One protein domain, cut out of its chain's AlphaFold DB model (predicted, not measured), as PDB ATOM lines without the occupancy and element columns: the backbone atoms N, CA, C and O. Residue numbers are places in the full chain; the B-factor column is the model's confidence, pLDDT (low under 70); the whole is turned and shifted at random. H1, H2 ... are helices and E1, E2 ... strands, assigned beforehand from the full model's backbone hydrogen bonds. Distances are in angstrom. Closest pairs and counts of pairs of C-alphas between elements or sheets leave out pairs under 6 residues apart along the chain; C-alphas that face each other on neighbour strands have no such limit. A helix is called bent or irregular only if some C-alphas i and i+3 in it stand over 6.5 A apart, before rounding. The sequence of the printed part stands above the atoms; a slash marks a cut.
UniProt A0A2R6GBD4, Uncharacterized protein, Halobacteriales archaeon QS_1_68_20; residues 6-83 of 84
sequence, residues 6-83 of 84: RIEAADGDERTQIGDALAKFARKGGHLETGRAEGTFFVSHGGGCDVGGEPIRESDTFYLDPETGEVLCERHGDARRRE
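What this domain is: This is residues 6 to 83 of the 84 residues of an uncharacterized protein of Halobacteriales archaeon QS_1_68_20 (UniProt A0A2R6GBD4). A three-stranded sheet, E1 E3 E2, with helix H1 over one face makes one part of an elongated domain; the small hairpin E4 E5 lies in the middle, and H2 packs on E4 at the other end. A long stretch without named elements, residues 45 to 61, joins the two parts. The printed part has 78 residues with two named helices and five named strands, in the order E1 H1 E2 E3 E4 E5 H2; both sheets are antiparallel. The class is mixed, helices and strands, and the whole is compact, with a radius of gyration of the C-alphas of 11.3 A and spans of 37 by 23 by 18 A.

How they stand to each other: In the larger sheet, E3, residues 39 to 44, is the inner strand, between the edge strands E1, residues 15 to 17, and E2, residues 32 to 36. E3 and E2 form a hairpin, with N 33 and O 42 at 2.9 A. E1 and E3 are antiparallel, with N 43 and O 16 at 2.8 A. H1, residues 20 to 29, is on this sheet at a height of 8.3 A, over E3 and only just not over E2, on which 2 of its C-alphas fall. On the local plane it stands at 31 degrees to E3, only just slantwise to the strands; their closest C-alphas are those of Ala 26 and Val 43, 5.9 A apart. This gives two layers, a helix on one face of a sheet. E1, H1 and E2 form a split strand-helix-strand unit, two strands running the same way with E3 between them, and its crossover is right-handed. E4, residues 62 to 64, and E5, residues 71 to 73, form a second hairpin, with N 63 and O 72 at 2.8 A. Residues 6 to 7 pair antiparallel with residues 62 to 63 of E4. E3 and E5 are only just apart, their closest C-alphas 8.4 A from each other. The closest C-alphas of E4 and H2, residues 74 to 82, are those of Phe 62 and Glu 74, 5.0 A apart. H1 and H2 are apart. In H2 every O i to N i+4 pair is within hydrogen-bond range, in H1 4 of 6.

Where its parts are: E3 spans 13.3 A and E2 11.7 A. E1 begins at C-alpha 15, (119.624, 193.253, 177.086). H1 is 15.2 A long and only just irregular: C-alphas 21 and 24 are 6.6 A apart. H2 spans 12.2 A and ends at C-alpha 82, (134.405, 173.197, 171.501).

The domain as a whole: The C-alphas of Ala 37 and Glu 83, the two farthest apart, are separated by 38.5 A. The printed part has no cut. The link from E3 to E4, 17 residues, is long. Mean pLDDT of the printed part is 93.5; residue 38 is under 70.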
ATOM      1  N   ARG A   6     131.783 183.890 177.483       96.75
ATOM      2  CA  ARG A   6     130.624 183.444 178.264       96.75
ATOM      3  C   ARG A   6     130.183 184.560 179.208       96.75
ATOM      4  O   ARG A   6     131.033 185.153 179.873       96.75
ATOM      5  N   ILE A   7     128.884 184.812 179.258       96.44
ATOM      6  CA  ILE A   7     128.225 185.734 180.179       96.44
ATOM      7  C   ILE A   7     127.277 184.881 181.023       96.44
ATOM      8  O   ILE A   7     126.376 184.244 180.485       96.44
ATOM      9  N   GLU A   8     127.551 184.796 182.328       94.44
ATOM     10  CA  GLU A   8     126.913 183.812 183.220       94.44
ATOM     11  C   GLU A   8     125.412 184.050 183.412       94.44
ATOM     12  O   GLU A   8     124.665 183.084 183.530       94.44
ATOM     13  N   ALA A   9     124.983 185.312 183.445       95.00
ATOM     14  CA  ALA A   9     123.599 185.692 183.685       95.00
ATOM     15  C   ALA A   9     123.260 186.931 182.856       95.00
ATOM     16  O   ALA A   9     123.976 187.933 182.919       95.00
ATOM     17  N   ALA A  10     122.188 186.861 182.072       96.38
ATOM     18  CA  ALA A  10     121.608 188.039 181.451       96.38
ATOM     19  C   ALA A  10     120.911 188.913 182.502       96.38
ATOM     20  O   ALA A  10     120.216 188.394 183.376       96.38
ATOM     21  N   ASP A  11     121.064 190.234 182.387       95.38
ATOM     22  CA  ASP A  11     120.452 191.177 183.338       95.38
ATOM     23  C   ASP A  11     118.938 191.340 183.125       95.38
ATOM     24  O   ASP A  11     118.250 191.866 183.990       95.38
ATOM     25  N   GLY A  12     118.420 190.922 181.968       94.69
ATOM     26  CA  GLY A  12     117.004 190.962 181.609       94.69
ATOM     27  C   GLY A  12     116.772 190.291 180.257       94.69
ATOM     28  O   GLY A  12     117.736 189.928 179.590       94.69
ATOM     29  N   ASP A  13     115.515 190.151 179.829       95.19
ATOM     30  CA  ASP A  13     115.143 189.423 178.598       95.19
ATOM     31  C   ASP A  13     115.517 190.123 177.281       95.19
ATOM     32  O   ASP A  13     115.514 189.501 176.224       95.19
ATOM     33  N   GLU A  14     115.799 191.426 177.309       94.50
ATOM     34  CA  GLU A  14     116.094 192.185 176.083       94.50
ATOM     35  C   GLU A  14     117.573 192.539 175.933       94.50
ATOM     36  O   GLU A  14     118.055 192.770 174.820       94.50
ATOM     37  N   ARG A  15     118.289 192.660 177.053       94.94
ATOM     38  CA  ARG A  15     119.624 193.253 177.086       94.94
ATOM     39  C   ARG A  15     120.375 192.916 178.365       94.94
ATOM     40  O   ARG A  15     119.774 192.680 179.407       94.94
ATOM     41  N   THR A  16     121.696 192.984 178.277       96.31
ATOM     42  CA  THR A  16     122.614 192.782 179.404       96.31
ATOM     43  C   THR A  16     123.645 193.901 179.421       96.31
ATOM     44  O   THR A  16     124.206 194.249 178.378       96.31
ATOM     45  N   GLN A  17     123.895 194.489 180.582       95.44
ATOM     46  CA  GLN A  17     124.934 195.486 180.782       95.44
ATOM     47  C   GLN A  17     126.309 194.839 180.623       95.44
ATOM     48  O   GLN A  17     126.600 193.764 181.143       95.44
ATOM     49  N   ILE A  18     127.195 195.514 179.895       94.25
ATOM     50  CA  ILE A  18     128.546 195.023 179.629       94.25
ATOM     51  C   ILE A  18     129.594 196.096 179.912       94.25
ATOM     52  O   ILE A  18     129.332 197.298 179.875       94.25
ATOM     53  N   GLY A  19     130.823 195.657 180.179       93.38
ATOM     54  CA  GLY A  19     131.974 196.552 180.271       93.38
ATOM     55  C   GLY A  19     132.467 197.026 178.897       93.38
ATOM     56  O   GLY A  19     132.251 196.369 177.876       93.38
ATOM     57  N   ASP A  20     133.225 198.126 178.887       91.31
ATOM     58  CA  ASP A  20     133.803 198.751 177.680       91.31
ATOM     59  C   ASP A  20     134.618 197.763 176.816       91.31
ATOM     60  O   ASP A  20     134.516 197.739 175.588       91.31
ATOM     61  N   ALA A  21     135.336 196.837 177.465       92.12
ATOM     62  CA  ALA A  21     136.122 195.807 176.788       92.12
ATOM     63  C   ALA A  21     135.288 194.894 175.867       92.12
ATOM     64  O   ALA A  21     135.817 194.396 174.868       92.12
ATOM     65  N   LEU A  22     134.005 194.685 176.187       94.56
ATOM     66  CA  LEU A  22     133.074 193.872 175.400       94.56
ATOM     67  C   LEU A  22     132.286 194.703 174.381       94.56
ATOM     68  O   LEU A  22     131.859 194.164 173.358       94.56
ATOM     69  N   ALA A  23     132.147 196.014 174.604       94.44
ATOM     70  CA  ALA A  23     131.354 196.903 173.756       94.44
ATOM     71  C   ALA A  23     131.810 196.875 172.290       94.44
ATOM     72  O   ALA A  23     130.992 196.877 171.372       94.44
ATOM     73  N   LYS A  24     133.123 196.766 172.047       94.88
ATOM     74  CA  LYS A  24     133.678 196.653 170.688       94.88
ATOM     75  C   LYS A  24     133.195 195.411 169.926       94.88
ATOM     76  O   LYS A  24     133.077 195.479 168.705       94.88
ATOM     77  N   PHE A  25     132.932 194.303 170.623       95.81
ATOM     78  CA  PHE A  25     132.457 193.056 170.021       95.81
ATOM     79  C   PHE A  25     130.950 193.116 169.779       95.81
ATOM     80  O   PHE A  25     130.518 192.865 168.662       95.81
ATOM     81  N   ALA A  26     130.174 193.587 170.762       95.19
ATOM     82  CA  ALA A  26     128.742 193.831 170.581       95.19
ATOM     83  C   ALA A  26     128.477 194.810 169.421       95.19
ATOM     84  O   ALA A  26     127.582 194.601 168.608       95.19
ATOM     85  N   ARG A  27     129.322 195.842 169.265       95.62
ATOM     86  CA  ARG A  27     129.242 196.780 168.135       95.62
ATOM     87  C   ARG A  27     129.462 196.090 166.794       95.62
ATOM     88  O   ARG A  27     128.868 196.498 165.805       95.62
ATOM     89  N   LYS A  28     130.336 195.081 166.750       95.81
ATOM     90  CA  LYS A  28     130.677 194.357 165.522       95.81
ATOM     91  C   LYS A  28     129.475 193.599 164.957       95.81
ATOM     92  O   LYS A  28     129.285 193.637 163.749       95.81
ATOM     93  N   GLY A  29     128.670 192.992 165.829       93.25
ATOM     94  CA  GLY A  29     127.438 192.293 165.452       93.25
ATOM     95  C   GLY A  29     126.204 193.195 165.380       93.25
ATOM     96  O   GLY A  29     125.129 192.730 165.040       93.25
ATOM     97  N   GLY A  30     126.328 194.492 165.687       94.75
ATOM     98  CA  GLY A  30     125.183 195.409 165.707       94.75
ATOM     99  C   GLY A  30     124.294 195.291 166.951       94.75
ATOM    100  O   GLY A  30     123.221 195.880 166.980       94.75
ATOM    101  N   HIS A  31     124.758 194.603 167.995       96.25
ATOM    102  CA  HIS A  31     124.033 194.413 169.257       96.25
ATOM    103  C   HIS A  31     124.364 195.473 170.315       96.25
ATOM    104  O   HIS A  31     123.873 195.391 171.434       96.25
ATOM    105  N   LEU A  32     125.240 196.441 170.032       96.44
ATOM    106  CA  LEU A  32     125.610 197.444 171.031       96.44
ATOM    107  C   LEU A  32     124.522 198.510 171.189       96.44
ATOM    108  O   LEU A  32     124.262 199.280 170.267       96.44
ATOM    109  N   GLU A  33     124.012 198.642 172.408       93.25
ATOM    110  CA  GLU A  33     123.213 199.778 172.857       93.25
ATOM    111  C   GLU A  33     124.023 200.660 173.820       93.25
ATOM    112  O   GLU A  33     124.775 200.163 174.664       93.25
ATOM    113  N   THR A  34     123.874 201.985 173.712       91.50
ATOM    114  CA  THR A  34     124.579 202.965 174.558       91.50
ATOM    115  C   THR A  34     123.649 204.067 175.069       91.50
ATOM    116  O   THR A  34     122.540 204.245 174.567       91.50
ATOM    117  N   GLY A  35     124.104 204.823 176.077       82.19
ATOM    118  CA  GLY A  35     123.445 206.065 176.507       82.19
ATOM    119  C   GLY A  35     122.171 205.882 177.338       82.19
ATOM    120  O   GLY A  35     121.273 206.721 177.275       82.19
ATOM    121  N   ARG A  36     122.067 204.795 178.109       75.31
ATOM    122  CA  ARG A  36     120.932 204.556 179.017       75.31
ATOM    123  C   ARG A  36     121.227 205.133 180.407       75.31
ATOM    124  O   ARG A  36     122.378 205.261 180.808       75.31
ATOM    125  N   ALA A  37     120.176 205.448 181.166       72.44
ATOM    126  CA  ALA A  37     120.316 205.947 182.540       72.44
ATOM    127  C   ALA A  37     120.954 204.914 183.492       72.44
ATOM    128  O   ALA A  37     121.611 205.288 184.457       72.44
ATOM    129  N   GLU A  38     120.772 203.625 183.197       66.12
ATOM    130  CA  GLU A  38     121.226 202.491 184.012       66.12
ATOM    131  C   GLU A  38     122.707 202.128 183.773       66.12
ATOM    132  O   GLU A  38     123.313 201.445 184.592       66.12
ATOM    133  N   GLY A  39     123.325 202.597 182.679       71.25
ATOM    134  CA  GLY A  39     124.710 202.264 182.341       71.25
ATOM    135  C   GLY A  39     125.164 202.756 180.962       71.25
ATOM    136  O   GLY A  39     124.381 203.268 180.161       71.25
ATOM    137  N   THR A  40     126.453 202.588 180.663       86.75
ATOM    138  CA  THR A  40     127.055 203.129 179.429       86.75
ATOM    139  C   THR A  40     126.913 202.200 178.223       86.75
ATOM    140  O   THR A  40     126.672 202.691 177.119       86.75
ATOM    141  N   PHE A  41     127.048 200.883 178.418       94.81
ATOM    142  CA  PHE A  41     127.071 199.891 177.339       94.81
ATOM    143  C   PHE A  41     126.217 198.674 177.680       94.81
ATOM    144  O   PHE A  41     126.337 198.104 178.765       94.81
ATOM    145  N   PHE A  42     125.406 198.256 176.717       95.81
ATOM    146  CA  PHE A  42     124.553 197.079 176.801       95.81
ATOM    147  C   PHE A  42     124.703 196.249 175.529       95.81
ATOM    148  O   PHE A  42     124.882 196.797 174.441       95.81
ATOM    149  N   VAL A  43     124.626 194.928 175.665       96.25
ATOM    150  CA  VAL A  43     124.419 194.018 174.540       96.25
ATOM    151  C   VAL A  43     122.930 193.716 174.431       96.25
ATOM    152  O   VAL A  43     122.322 193.262 175.398       96.25
ATOM    153  N   SER A  44     122.354 194.002 173.270       96.06
ATOM    154  CA  SER A  44     120.967 193.724 172.920       96.06
ATOM    155  C   SER A  44     120.839 192.283 172.449       96.06
ATOM    156  O   SER A  44     121.541 191.854 171.528       96.06
ATOM    157  N   HIS A  45     119.956 191.533 173.092       95.69
ATOM    158  CA  HIS A  45     119.755 190.109 172.835       95.69
ATOM    159  C   HIS A  45     118.273 189.701 172.821       95.69
ATOM    160  O   HIS A  45     117.968 188.526 172.652       95.69
ATOM    161  N   GLY A  46     117.345 190.667 172.862       91.50
ATOM    162  CA  GLY A  46     115.897 190.417 172.775       91.50
ATOM    163  C   GLY A  46     115.426 189.770 171.464       91.50
ATOM    164  O   GLY A  46     114.323 189.234 171.400       91.50
ATOM    165  N   GLY A  47     116.265 189.767 170.422       91.25
ATOM    166  CA  GLY A  47     116.049 188.979 169.200       91.25
ATOM    167  C   GLY A  47     116.344 187.479 169.355       91.25
ATOM    168  O   GLY A  47     116.086 186.709 168.432       91.25
ATOM    169  N   GLY A  48     116.873 187.063 170.507       94.62
ATOM    170  CA  GLY A  48     117.393 185.726 170.748       94.62
ATOM    171  C   GLY A  48     118.762 185.501 170.105       94.62
ATOM    172  O   GLY A  48     119.444 186.420 169.662       94.62
ATOM    173  N   CYS A  49     119.175 184.238 170.076       97.38
ATOM    174  CA  CYS A  49     120.434 183.802 169.485       97.38
ATOM    175  C   CYS A  49     120.479 184.038 167.964       97.38
ATOM    176  O   CYS A  49     119.611 183.545 167.250       97.38
ATOM    177  N   ASP A  50     121.558 184.625 167.444       96.81
ATOM    178  CA  ASP A  50     121.709 184.922 166.006       96.81
ATOM    179  C   ASP A  50     121.744 183.686 165.094       96.81
ATOM    180  O   ASP A  50     121.480 183.771 163.897       96.81
ATOM    181  N   VAL A  51     122.048 182.510 165.648       95.94
ATOM    182  CA  VAL A  51     122.117 181.256 164.880       95.94
ATOM    183  C   VAL A  51     120.756 180.579 164.769       95.94
ATOM    184  O   VAL A  51     120.430 180.002 163.735       95.94
ATOM    185  N   GLY A  52     119.988 180.575 165.860       93.81
ATOM    186  CA  GLY A  52     118.799 179.726 165.989       93.81
ATOM    187  C   GLY A  52     117.552 180.423 166.515       93.81
ATOM    188  O   GLY A  52     116.539 179.754 166.684       93.81
ATOM    189  N   GLY A  53     117.620 181.721 166.814       95.56
ATOM    190  CA  GLY A  53     116.525 182.516 167.374       95.56
ATOM    191  C   GLY A  53     116.096 182.110 168.785       95.56
ATOM    192  O   GLY A  53     115.050 182.543 169.254       95.56
ATOM    193  N   GLU A  54     116.857 181.243 169.460       95.81
ATOM    194  CA  GLU A  54     116.509 180.781 170.803       95.81
ATOM    195  C   GLU A  54     116.564 181.968 171.778       95.81
ATOM    196  O   GLU A  54     117.586 182.662 171.803       95.81
ATOM    197  N   PRO A  55     115.483 182.245 172.534       96.00
ATOM    198  CA  PRO A  55     115.427 183.406 173.411       96.00
ATOM    199  C   PRO A  55     116.454 183.287 174.538       96.00
ATOM    200  O   PRO A  55     116.665 182.195 175.066       96.00
ATOM    201  N   ILE A  56     117.049 184.418 174.913       96.44
ATOM    202  CA  ILE A  56     117.934 184.556 176.072       96.44
ATOM    203  C   ILE A  56     117.141 185.325 177.124       96.44
ATOM    204  O   ILE A  56     116.798 186.485 176.909       96.44
ATOM    205  N   ARG A  57     116.780 184.663 178.221       95.69
ATOM    206  CA  ARG A  57     115.983 185.271 179.292       95.69
ATOM    207  C   ARG A  57     116.865 185.830 180.388       95.69
ATOM    208  O   ARG A  57     118.046 185.506 180.477       95.69
ATOM    209  N   GLU A  58     116.267 186.640 181.255       96.62
ATOM    210  CA  GLU A  58     116.902 187.035 182.512       96.62
ATOM    211  C   GLU A  58     117.501 185.813 183.229       96.62
ATOM    212  O   GLU A  58     116.885 184.750 183.307       96.62
ATOM    213  N   SER A  59     118.709 185.974 183.771       96.62
ATOM    214  CA  SER A  59     119.494 184.924 184.433       96.62
ATOM    215  C   SER A  59     119.998 183.782 183.540       96.62
ATOM    216  O   SER A  59     120.765 182.954 184.034       96.62
ATOM    217  N   ASP A  60     119.659 183.736 182.246       96.25
ATOM    218  CA  ASP A  60     120.230 182.737 181.341       96.25
ATOM    219  C   ASP A  60     121.713 183.020 181.080       96.25
ATOM    220  O   ASP A  60     122.155 184.165 180.926       96.25
ATOM    221  N   THR A  61     122.486 181.943 180.954       97.19
ATOM    222  CA  THR A  61     123.832 182.012 180.392       97.19
ATOM    223  C   THR A  61     123.751 182.180 178.877       97.19
ATOM    224  O   THR A  61     123.061 181.437 178.175       97.19
ATOM    225  N   PHE A  62     124.546 183.102 178.344       97.56
ATOM    226  CA  PHE A  62     124.706 183.289 176.905       97.56
ATOM    227  C   PHE A  62     126.152 183.648 176.559       97.56
ATOM    228  O   PHE A  62     127.025 183.737 177.426       97.56
ATOM    229  N   TYR A  63     126.442 183.788 175.271       97.62
ATOM    230  CA  TYR A  63     127.791 184.024 174.782       97.62
ATOM    231  C   TYR A  63     127.816 185.167 173.768       97.62
ATOM    232  O   TYR A  63     126.885 185.341 172.988       97.62
ATOM    233  N   LEU A  64     128.921 185.907 173.759       97.38
ATOM    234  CA  LEU A  64     129.243 186.909 172.749       97.38
ATOM    235  C   LEU A  64     130.456 186.433 171.951       97.38
ATOM    236  O   LEU A  64     131.531 186.207 172.519       97.38
ATOM    237  N   ASP A  65     130.296 186.277 170.644       96.50
ATOM    238  CA  ASP A  65     131.382 185.882 169.759       96.50
ATOM    239  C   ASP A  65     132.290 187.093 169.455       96.50
ATOM    240  O   ASP A  65     131.840 188.080 168.876       96.50
ATOM    241  N   PRO A  66     133.578 187.087 169.842       95.06
ATOM    242  CA  PRO A  66     134.464 188.227 169.597       95.06
ATOM    243  C   PRO A  66     134.905 188.354 168.128       95.06
ATOM    244  O   PRO A  66     135.444 189.396 167.732       95.06
ATOM    245  N   GLU A  67     134.730 187.310 167.316       93.31
ATOM    246  CA  GLU A  67     135.087 187.306 165.899       93.31
ATOM    247  C   GLU A  67     133.966 187.847 165.028       93.31
ATOM    248  O   GLU A  67     134.256 188.604 164.103       93.31
ATOM    249  N   THR A  68     132.713 187.525 165.310       94.94
ATOM    250  CA  THR A  68     131.571 187.977 164.502       94.94
ATOM    251  C   THR A  68     130.765 189.068 165.192       94.94
ATOM    252  O   THR A  68     130.196 189.926 164.523       94.94
ATOM    253  N   GLY A  69     130.802 189.113 166.521       95.69
ATOM    254  CA  GLY A  69     129.913 189.931 167.336       95.69
ATOM    255  C   GLY A  69     128.541 189.297 167.562       95.69
ATOM    256  O   GLY A  69     127.701 189.969 168.148       95.69
ATOM    257  N   GLU A  70     128.321 188.053 167.115       97.00
ATOM    258  CA  GLU A  70     127.066 187.318 167.315       97.00
ATOM    259  C   GLU A  70     126.790 187.071 168.804       97.00
ATOM    260  O   GLU A  70     127.689 186.738 169.587       97.00
ATOM    261  N   VAL A  71     125.517 187.157 169.166       97.56
ATOM    262  CA  VAL A  71     124.950 186.713 170.430       97.56
ATOM    263  C   VAL A  71     124.464 185.271 170.286       97.56
ATOM    264  O   VAL A  71     123.664 184.910 169.422       97.56
ATOM    265  N   LEU A  72     124.949 184.401 171.166       97.62
ATOM    266  CA  LEU A  72     124.705 182.966 171.097       97.62
ATOM    267  C   LEU A  72     124.051 182.475 172.383       97.62
ATOM    268  O   LEU A  72     124.549 182.752 173.473       97.62
ATOM    269  N   CYS A  73     122.985 181.683 172.262       97.12
ATOM    270  CA  CYS A  73     122.460 180.934 173.403       97.12
ATOM    271  C   CYS A  73     123.509 179.936 173.916       97.12
ATOM    272  O   CYS A  73     124.483 179.622 173.214       97.12
ATOM    273  N   GLU A  74     123.289 179.391 175.114       96.38
ATOM    274  CA  GLU A  74     124.233 178.467 175.747       96.38
ATOM    275  C   GLU A  74     124.658 177.326 174.814       96.38
ATOM    276  O   GLU A  74     125.848 177.047 174.659       96.38
ATOM    277  N   ARG A  75     123.698 176.733 174.097       96.25
ATOM    278  CA  ARG A  75     123.945 175.616 173.181       96.25
ATOM    279  C   ARG A  75     124.909 175.971 172.046       96.25
ATOM    280  O   ARG A  75     125.854 175.224 171.792       96.25
ATOM    281  N   HIS A  76     124.671 177.076 171.334       96.62
ATOM    282  CA  HIS A  76     125.501 177.459 170.183       96.62
ATOM    283  C   HIS A  76     126.841 178.061 170.612       96.62
ATOM    284  O   HIS A  76     127.855 177.827 169.951       96.62
ATOM    285  N   GLY A  77     126.863 178.804 171.723       95.50
ATOM    286  CA  GLY A  77     128.095 179.339 172.293       95.50
ATOM    287  C   GLY A  77     129.037 178.232 172.758       95.50
ATOM    288  O   GLY A  77     130.237 178.270 172.473       95.50
ATOM    289  N   ASP A  78     128.496 177.200 173.408       94.88
ATOM    290  CA  ASP A  78     129.285 176.058 173.853       94.88
ATOM    291  C   ASP A  78     129.760 175.183 172.683       94.88
ATOM    292  O   ASP A  78     130.925 174.781 172.658       94.88
ATOM    293  N   ALA A  79     128.913 174.970 171.667       94.38
ATOM    294  CA  ALA A  79     129.305 174.288 170.433       94.38
ATOM    295  C   ALA A  79     130.514 174.973 169.767       94.38
ATOM    296  O   ALA A  79     131.556 174.336 169.606       94.38
ATOM    297  N   ARG A  80     130.436 176.289 169.508       92.88
ATOM    298  CA  ARG A  80     131.550 177.066 168.927       92.88
ATOM    299  C   ARG A  80     132.806 177.061 169.796       92.88
ATOM    300  O   ARG A  80     133.923 177.068 169.294       92.88
ATOM    301  N   ARG A  81     132.662 177.040 171.123       90.00
ATOM    302  CA  ARG A  81     133.808 176.991 172.047       90.00
ATOM    303  C   ARG A  81     134.545 175.642 172.013       90.00
ATOM    304  O   ARG A  81     135.728 175.596 172.380       90.00
ATOM    305  N   ARG A  82     133.855 174.559 171.632       90.31
ATOM    306  CA  ARG A  82     134.405 173.197 171.501       90.31
ATOM    307  C   ARG A  82     135.063 172.946 170.144       90.31
ATOM    308  O   ARG A  82     135.941 172.088 170.074       90.31
ATOM    309  N   GLU A  83     134.676 173.687 169.112       83.56
ATOM    310  CA  GLU A  83     135.332 173.683 167.803       83.56
ATOM    311  C   GLU A  83     136.755 174.262 167.954       83.56
ATOM    312  O   GLU A  83     136.947 175.367 168.469       83.56
TER     313      GLU A  83